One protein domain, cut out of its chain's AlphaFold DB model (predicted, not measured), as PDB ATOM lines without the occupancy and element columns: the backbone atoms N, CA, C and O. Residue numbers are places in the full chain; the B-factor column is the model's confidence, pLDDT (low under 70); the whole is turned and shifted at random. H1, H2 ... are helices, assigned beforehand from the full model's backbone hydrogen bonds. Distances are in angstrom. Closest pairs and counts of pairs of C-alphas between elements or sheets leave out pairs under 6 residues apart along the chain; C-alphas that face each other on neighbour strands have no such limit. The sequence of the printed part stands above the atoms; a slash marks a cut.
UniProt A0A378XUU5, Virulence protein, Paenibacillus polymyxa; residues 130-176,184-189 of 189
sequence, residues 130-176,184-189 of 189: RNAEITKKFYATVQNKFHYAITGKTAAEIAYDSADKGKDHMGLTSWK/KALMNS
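What this domain is: This is residues 130 to 176 and 184 to 189 of the 189 residues of the protein "Virulence protein" of Paenibacillus polymyxa (UniProt A0A378XUU5). A long helix, H1, meets a shorter one, H2, at a steep angle, and the tiny H3 lies beyond H2 in an open, loose chain without a packed core. Residues 130 to 139, of which 133 to 139 belong to H1, stick out free. The printed part has 53 residues with three named helices, H1, H2, H3 in chain order, and no named strand; the class is all helix. It is loose, with a radius of gyration of the C-alphas of 13.4 A and spans of 37 by 28 by 16 A.

Where its parts are: H1, residues 133 to 151, begins at C-alpha 133 (50.233, -18.071, 8.837) and is 26.5 A long. H2, residues 155 to 162, is 10.3 A long. H3, residues 168 to 171, is 6.1 A long and ends at C-alpha 171 (20.171, -14.433, 5.608).

How they stand to each other: H1 touches H2 with residues 143 to 148 alone; the closest C-alphas, of Asn 144 and Ala 155, are 5.7 A apart. They run the same way at a steep tilt of 52 degrees. H2 and H3 are close but not clearly touching, with the closest C-alphas, of Ser 162 and Gly 171, 6.3 A apart. H1 and H3 are apart. In H1 and H2 every O i to N i+4 pair is within hydrogen-bond range; H3 is too short for such a pair.

The domain as a whole: The C-alphas farthest apart, of Ala 132 and Gly 166, are 38.6 A apart. Residues 177 to 183 are not printed, and C-alphas 176 and 184 are 10.1 A apart across this cut. The links H1 to H2 and H2 to H3 are tight. Mean pLDDT of the printed part is 71.6; residues 162 to 165, 167 to 176 and 184 to 189 are under 70.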
ATOM      1  N   ARG A 130      52.287 -10.093  11.664       75.69
ATOM      2  CA  ARG A 130      50.830 -10.082  11.453       75.69
ATOM      3  C   ARG A 130      50.421 -10.876  10.205       75.69
ATOM      4  O   ARG A 130      49.297 -11.376  10.140       75.69
ATOM      5  N   ASN A 131      51.294 -10.979   9.208       79.12
ATOM      6  CA  ASN A 131      51.008 -11.677   7.959       79.12
ATOM      7  C   ASN A 131      51.331 -13.172   8.015       79.12
ATOM      8  O   ASN A 131      50.813 -13.913   7.168       79.12
ATOM      9  N   ALA A 132      52.097 -13.611   9.018       87.31
ATOM     10  CA  ALA A 132      52.473 -15.004   9.195       87.31
ATOM     11  C   ALA A 132      51.249 -15.909   9.382       87.31
ATOM     12  O   ALA A 132      50.264 -15.580  10.052       87.31
ATOM     13  N   GLU A 133      51.323 -17.100   8.794       85.88
ATOM     14  CA  GLU A 133      50.233 -18.071   8.837       85.88
ATOM     15  C   GLU A 133      49.973 -18.591  10.260       85.88
ATOM     16  O   GLU A 133      48.826 -18.834  10.631       85.88
ATOM     17  N   ILE A 134      51.022 -18.693  11.081       84.25
ATOM     18  CA  ILE A 134      50.938 -19.109  12.488       84.25
ATOM     19  C   ILE A 134      50.092 -18.111  13.290       84.25
ATOM     20  O   ILE A 134      49.161 -18.518  13.983       84.25
ATOM     21  N   THR A 135      50.345 -16.811  13.126       83.75
ATOM     22  CA  THR A 135      49.585 -15.725  13.759       83.75
ATOM     23  C   THR A 135      48.109 -15.775  13.364       83.75
ATOM     24  O   THR A 135      47.224 -15.725  14.217       83.75
ATOM     25  N   LYS A 136      47.817 -15.964  12.071       85.00
ATOM     26  CA  LYS A 136      46.437 -16.102  11.571       85.00
ATOM     27  C   LYS A 136      45.735 -17.330  12.152       85.00
ATOM     28  O   LYS A 136      44.589 -17.225  12.584       85.00
ATOM     29  N   LYS A 137      46.417 -18.480  12.205       85.69
ATOM     30  CA  LYS A 137      45.888 -19.720  12.798       85.69
ATOM     31  C   LYS A 137      45.633 -19.574  14.295       85.69
ATOM     32  O   LYS A 137      44.606 -20.050  14.776       85.69
ATOM     33  N   PHE A 138      46.522 -18.899  15.022       86.19
ATOM     34  CA  PHE A 138      46.348 -18.621  16.444       86.19
ATOM     35  C   PHE A 138      45.081 -17.799  16.697       86.19
ATOM     36  O   PHE A 138      44.197 -18.263  17.418       86.19
ATOM     37  N   TYR A 139      44.940 -16.641  16.041       85.31
ATOM     38  CA  TYR A 139      43.757 -15.796  16.211       85.31
ATOM     39  C   TYR A 139      42.472 -16.508  15.783       85.31
ATOM     40  O   TYR A 139      41.498 -16.473  16.529       85.31
ATOM     41  N   ALA A 140      42.479 -17.242  14.663       85.25
ATOM     42  CA  ALA A 140      41.328 -18.042  14.238       85.25
ATOM     43  C   ALA A 140      40.943 -19.119  15.272       85.25
ATOM     44  O   ALA A 140      39.763 -19.373  15.512       85.25
ATOM     45  N   THR A 141      41.931 -19.738  15.923       87.06
ATOM     46  CA  THR A 141      41.699 -20.745  16.968       87.06
ATOM     47  C   THR A 141      41.120 -20.116  18.231       87.06
ATOM     48  O   THR A 141      40.157 -20.634  18.791       87.06
ATOM     49  N   VAL A 142      41.687 -18.996  18.685       86.38
ATOM     50  CA  VAL A 142      41.201 -18.259  19.860       86.38
ATOM     51  C   VAL A 142      39.778 -17.759  19.616       86.38
ATOM     52  O   VAL A 142      38.899 -17.986  20.442       86.38
ATOM     53  N   GLN A 143      39.520 -17.179  18.447       84.06
ATOM     54  CA  GLN A 143      38.205 -16.713  18.019       84.06
ATOM     55  C   GLN A 143      37.158 -17.826  18.004       84.06
ATOM     56  O   GLN A 143      36.089 -17.668  18.591       84.06
ATOM     57  N   ASN A 144      37.486 -18.986  17.434       85.31
ATOM     58  CA  ASN A 144      36.598 -20.147  17.474       85.31
ATOM     59  C   ASN A 144      36.294 -20.612  18.905       85.31
ATOM     60  O   ASN A 144      35.153 -20.964  19.196       85.31
ATOM     61  N   LYS A 145      37.281 -20.586  19.811       86.69
ATOM     62  CA  LYS A 145      37.067 -20.927  21.226       86.69
ATOM     63  C   LYS A 145      36.140 -19.931  21.922       86.69
ATOM     64  O   LYS A 145      35.263 -20.358  22.666       86.69
ATOM     65  N   PHE A 146      36.297 -18.632  21.663       81.62
ATOM     66  CA  PHE A 146      35.402 -17.605  22.204       81.62
ATOM     67  C   PHE A 146      33.977 -17.741  21.666       81.62
ATOM     68  O   PHE A 146      33.028 -17.728  22.446       81.62
ATOM     69  N   HIS A 147      33.819 -17.935  20.354       79.81
ATOM     70  CA  HIS A 147      32.514 -18.192  19.742       79.81
ATOM     71  C   HIS A 147      31.819 -19.395  20.376       79.81
ATOM     72  O   HIS A 147      30.656 -19.292  20.769       79.81
ATOM     73  N   TYR A 148      32.556 -20.488  20.577       83.50
ATOM     74  CA  TYR A 148      32.023 -21.683  21.214       83.50
ATOM     75  C   TYR A 148      31.656 -21.459  22.684       83.50
ATOM     76  O   TYR A 148      30.588 -21.880  23.114       83.50
ATOM     77  N   ALA A 149      32.483 -20.748  23.454       79.75
ATOM     78  CA  ALA A 149      32.210 -20.473  24.865       79.75
ATOM     79  C   ALA A 149      30.944 -19.622  25.085       79.75
ATOM     80  O   ALA A 149      30.248 -19.811  26.077       79.75
ATOM     81  N   ILE A 150      30.646 -18.697  24.166       74.88
ATOM     82  CA  ILE A 150      29.493 -17.789  24.270       74.88
ATOM     83  C   ILE A 150      28.222 -18.430  23.702       74.88
ATOM     84  O   ILE A 150      27.148 -18.307  24.286       74.88
ATOM     85  N   THR A 151      28.326 -19.086  22.544       78.25
ATOM     86  CA  THR A 151      27.156 -19.529  21.764       78.25
ATOM     87  C   THR A 151      26.924 -21.040  21.793       78.25
ATOM     88  O   THR A 151      25.891 -21.509  21.319       78.25
ATOM     89  N   GLY A 152      27.880 -21.815  22.314       83.00
ATOM     90  CA  GLY A 152      27.905 -23.275  22.210       83.00
ATOM     91  C   GLY A 152      28.237 -23.795  20.806       83.00
ATOM     92  O   GLY A 152      28.110 -24.994  20.571       83.00
ATOM     93  N   LYS A 153      28.623 -22.912  19.872       83.81
ATOM     94  CA  LYS A 153      28.880 -23.224  18.459       83.81
ATOM     95  C   LYS A 153      30.176 -22.586  17.966       83.81
ATOM     96  O   LYS A 153      30.559 -21.496  18.387       83.81
ATOM     97  N   THR A 154      30.865 -23.261  17.059       86.31
ATOM     98  CA  THR A 154      32.057 -22.743  16.370       86.31
ATOM     99  C   THR A 154      31.677 -21.716  15.298       86.31
ATOM    100  O   THR A 154      30.535 -21.684  14.842       86.31
ATOM    101  N   ALA A 155      32.623 -20.890  14.829       76.50
ATOM    102  CA  ALA A 155      32.323 -19.902  13.784       76.50
ATOM    103  C   ALA A 155      31.826 -20.547  12.478       76.50
ATOM    104  O   ALA A 155      30.984 -19.977  11.788       76.50
ATOM    105  N   ALA A 156      32.308 -21.753  12.162       81.00
ATOM    106  CA  ALA A 156      31.850 -22.517  11.006       81.00
ATOM    107  C   ALA A 156      30.395 -22.990  11.164       81.00
ATOM    108  O   ALA A 156      29.613 -22.865  10.226       81.00
ATOM    109  N   GLU A 157      30.015 -23.473  12.350       82.12
ATOM    110  CA  GLU A 157      28.635 -23.876  12.658       82.12
ATOM    111  C   GLU A 157      27.690 -22.674  12.689       82.12
ATOM    112  O   GLU A 157      26.593 -22.744  12.150       82.12
ATOM    113  N   ILE A 158      28.136 -21.538  13.236       80.50
ATOM    114  CA  ILE A 158      27.373 -20.286  13.192       80.50
ATOM    115  C   ILE A 158      27.122 -19.885  11.738       80.50
ATOM    116  O   ILE A 158      25.983 -19.600  11.380       80.50
ATOM    117  N   ALA A 159      28.151 -19.884  10.886       75.75
ATOM    118  CA  ALA A 159      27.999 -19.548   9.472       75.75
ATOM    119  C   ALA A 159      27.064 -20.527   8.742       75.75
ATOM    120  O   ALA A 159      26.237 -20.096   7.940       75.75
ATOM    121  N   TYR A 160      27.167 -21.820   9.052       80.19
ATOM    122  CA  TYR A 160      26.308 -22.864   8.497       80.19
ATOM    123  C   TYR A 160      24.836 -22.674   8.893       80.19
ATOM    124  O   TYR A 160      23.970 -22.672   8.025       80.19
ATOM    125  N   ASP A 161      24.559 -22.423  10.172       76.31
ATOM    126  CA  ASP A 161      23.199 -22.215  10.685       76.31
ATOM    127  C   ASP A 161      22.587 -20.881  10.232       76.31
ATOM    128  O   ASP A 161      21.366 -20.737  10.136       76.31
ATOM    129  N   SER A 162      23.434 -19.882   9.975       68.56
ATOM    130  CA  SER A 162      23.013 -18.564   9.494       68.56
ATOM    131  C   SER A 162      22.639 -18.577   8.011       68.56
ATOM    132  O   SER A 162      21.787 -17.791   7.592       68.56
ATOM    133  N   ALA A 163      23.283 -19.440   7.220       68.19
ATOM    134  CA  ALA A 163      23.115 -19.523   5.776       68.19
ATOM    135  C   ALA A 163      21.859 -20.330   5.414       68.19
ATOM    136  O   ALA A 163      21.905 -21.539   5.195       68.19
ATOM    137  N   ASP A 164      20.722 -19.644   5.319       69.50
ATOM    138  CA  ASP A 164      19.444 -20.256   4.955       69.50
ATOM    139  C   ASP A 164      19.031 -19.842   3.540       69.50
ATOM    140  O   ASP A 164      18.681 -18.690   3.286       69.50
ATOM    141  N   LYS A 165      19.031 -20.807   2.614       68.69
ATOM    142  CA  LYS A 165      18.624 -20.608   1.214       68.69
ATOM    143  C   LYS A 165      17.162 -20.153   1.073       68.69
ATOM    144  O   LYS A 165      16.812 -19.586   0.042       68.69
ATOM    145  N   GLY A 166      16.310 -20.412   2.066       71.56
ATOM    146  CA  GLY A 166      14.908 -19.997   2.077       71.56
ATOM    147  C   GLY A 166      14.680 -18.539   2.486       71.56
ATOM    148  O   GLY A 166      13.574 -18.034   2.309       71.56
ATOM    149  N   LYS A 167      15.699 -17.853   3.021       66.31
ATOM    150  CA  LYS A 167      15.621 -16.444   3.432       66.31
ATOM    151  C   LYS A 167      16.119 -15.523   2.324       66.31
ATOM    152  O   LYS A 167      17.035 -15.868   1.577       66.31
ATOM    153  N   ASP A 168      15.539 -14.325   2.256       60.91
ATOM    154  CA  ASP A 168      16.000 -13.301   1.320       60.91
ATOM    155  C   ASP A 168      17.494 -13.000   1.553       60.91
ATOM    156  O   ASP A 168      17.979 -12.996   2.690       60.91
ATOM    157  N   HIS A 169      18.249 -12.869   0.464       65.00
ATOM    158  CA  HIS A 169      19.718 -12.773   0.456       65.00
ATOM    159  C   HIS A 169      20.476 -13.854   1.266       65.00
ATOM    160  O   HIS A 169      21.572 -13.596   1.762       65.00
ATOM    161  N   MET A 170      19.928 -15.069   1.399       66.94
ATOM    162  CA  MET A 170      20.515 -16.176   2.177       66.94
ATOM    163  C   MET A 170      20.752 -15.851   3.666       66.94
ATOM    164  O   MET A 170      21.620 -16.447   4.304       66.94
ATOM    165  N   GLY A 171      20.010 -14.885   4.221       64.25
ATOM    166  CA  GLY A 171      20.171 -14.433   5.608       64.25
ATOM    167  C   GLY A 171      21.254 -13.365   5.824       64.25
ATOM    168  O   GLY A 171      21.545 -13.021   6.970       64.25
ATOM    169  N   LEU A 172      21.844 -12.808   4.759       60.62
ATOM    170  CA  LEU A 172      22.819 -11.719   4.858       60.62
ATOM    171  C   LEU A 172      22.137 -10.398   5.245       60.62
ATOM    172  O   LEU A 172      21.330  -9.857   4.497       60.62
ATOM    173  N   THR A 173      22.516  -9.835   6.391       60.22
ATOM    174  CA  THR A 173      21.989  -8.548   6.883       60.22
ATOM    175  C   THR A 173      22.764  -7.330   6.373       60.22
ATOM    176  O   THR A 173      22.281  -6.206   6.475       60.22
ATOM    177  N   SER A 174      23.958  -7.522   5.800       50.66
ATOM    178  CA  SER A 174      24.736  -6.446   5.175       50.66
ATOM    179  C   SER A 174      25.556  -6.964   3.992       50.66
ATOM    180  O   SER A 174      26.250  -7.973   4.118       50.66
ATOM    181  N   TRP A 175      25.514  -6.263   2.856       59.22
ATOM    182  CA  TRP A 175      26.342  -6.535   1.673       59.22
ATOM    183  C   TRP A 175      26.777  -5.228   1.002       59.22
ATOM    184  O   TRP A 175      26.257  -4.151   1.297       59.22
ATOM    185  N   LYS A 176      27.755  -5.318   0.089       42.16
ATOM    186  CA  LYS A 176      28.513  -4.169  -0.444       42.16
ATOM    187  C   LYS A 176      27.661  -3.095  -1.155       42.16
ATOM    188  O   LYS A 176      28.127  -1.970  -1.268       42.16
ATOM    189  N   LYS A 184      31.199   0.332   7.677       37.53
ATOM    190  CA  LYS A 184      32.184  -0.585   8.263       37.53
ATOM    191  C   LYS A 184      31.562  -1.817   8.927       37.53
ATOM    192  O   LYS A 184      31.168  -1.776  10.086       37.53
ATOM    193  N   ALA A 185      31.576  -2.929   8.193       35.81
ATOM    194  CA  ALA A 185      31.442  -4.257   8.769       35.81
ATOM    195  C   ALA A 185      32.427  -4.390   9.943       35.81
ATOM    196  O   ALA A 185      33.626  -4.594   9.753       35.81
ATOM    197  N   LEU A 186      31.929  -4.217  11.164       33.00
ATOM    198  CA  LEU A 186      32.465  -4.980  12.270       33.00
ATOM    199  C   LEU A 186      31.949  -6.377  11.983       33.00
ATOM    200  O   LEU A 186      30.749  -6.630  12.087       33.00
ATOM    201  N   MET A 187      32.846  -7.223  11.481       30.98
ATOM    202  CA  MET A 187      32.632  -8.655  11.538       30.98
ATOM    203  C   MET A 187      32.157  -8.955  12.958       30.98
ATOM    204  O   MET A 187      32.848  -8.631  13.923       30.98
ATOM    205  N   ASN A 188      30.944  -9.492  13.069       42.16
ATOM    206  CA  ASN A 188      30.612 -10.331  14.203       42.16
ATOM    207  C   ASN A 188      31.584 -11.505  14.110       42.16
ATOM    208  O   ASN A 188      31.412 -12.393  13.277       42.16
ATOM    209  N   SER A 189      32.671 -11.384  14.858       36.84
ATOM    210  CA  SER A 189      33.760 -12.338  14.985       36.84
ATOM    211  C   SER A 189      34.479 -12.035  16.290       36.84
ATOM    212  O   SER A 189      34.741 -10.832  16.508       36.84
TER     213      SER A 189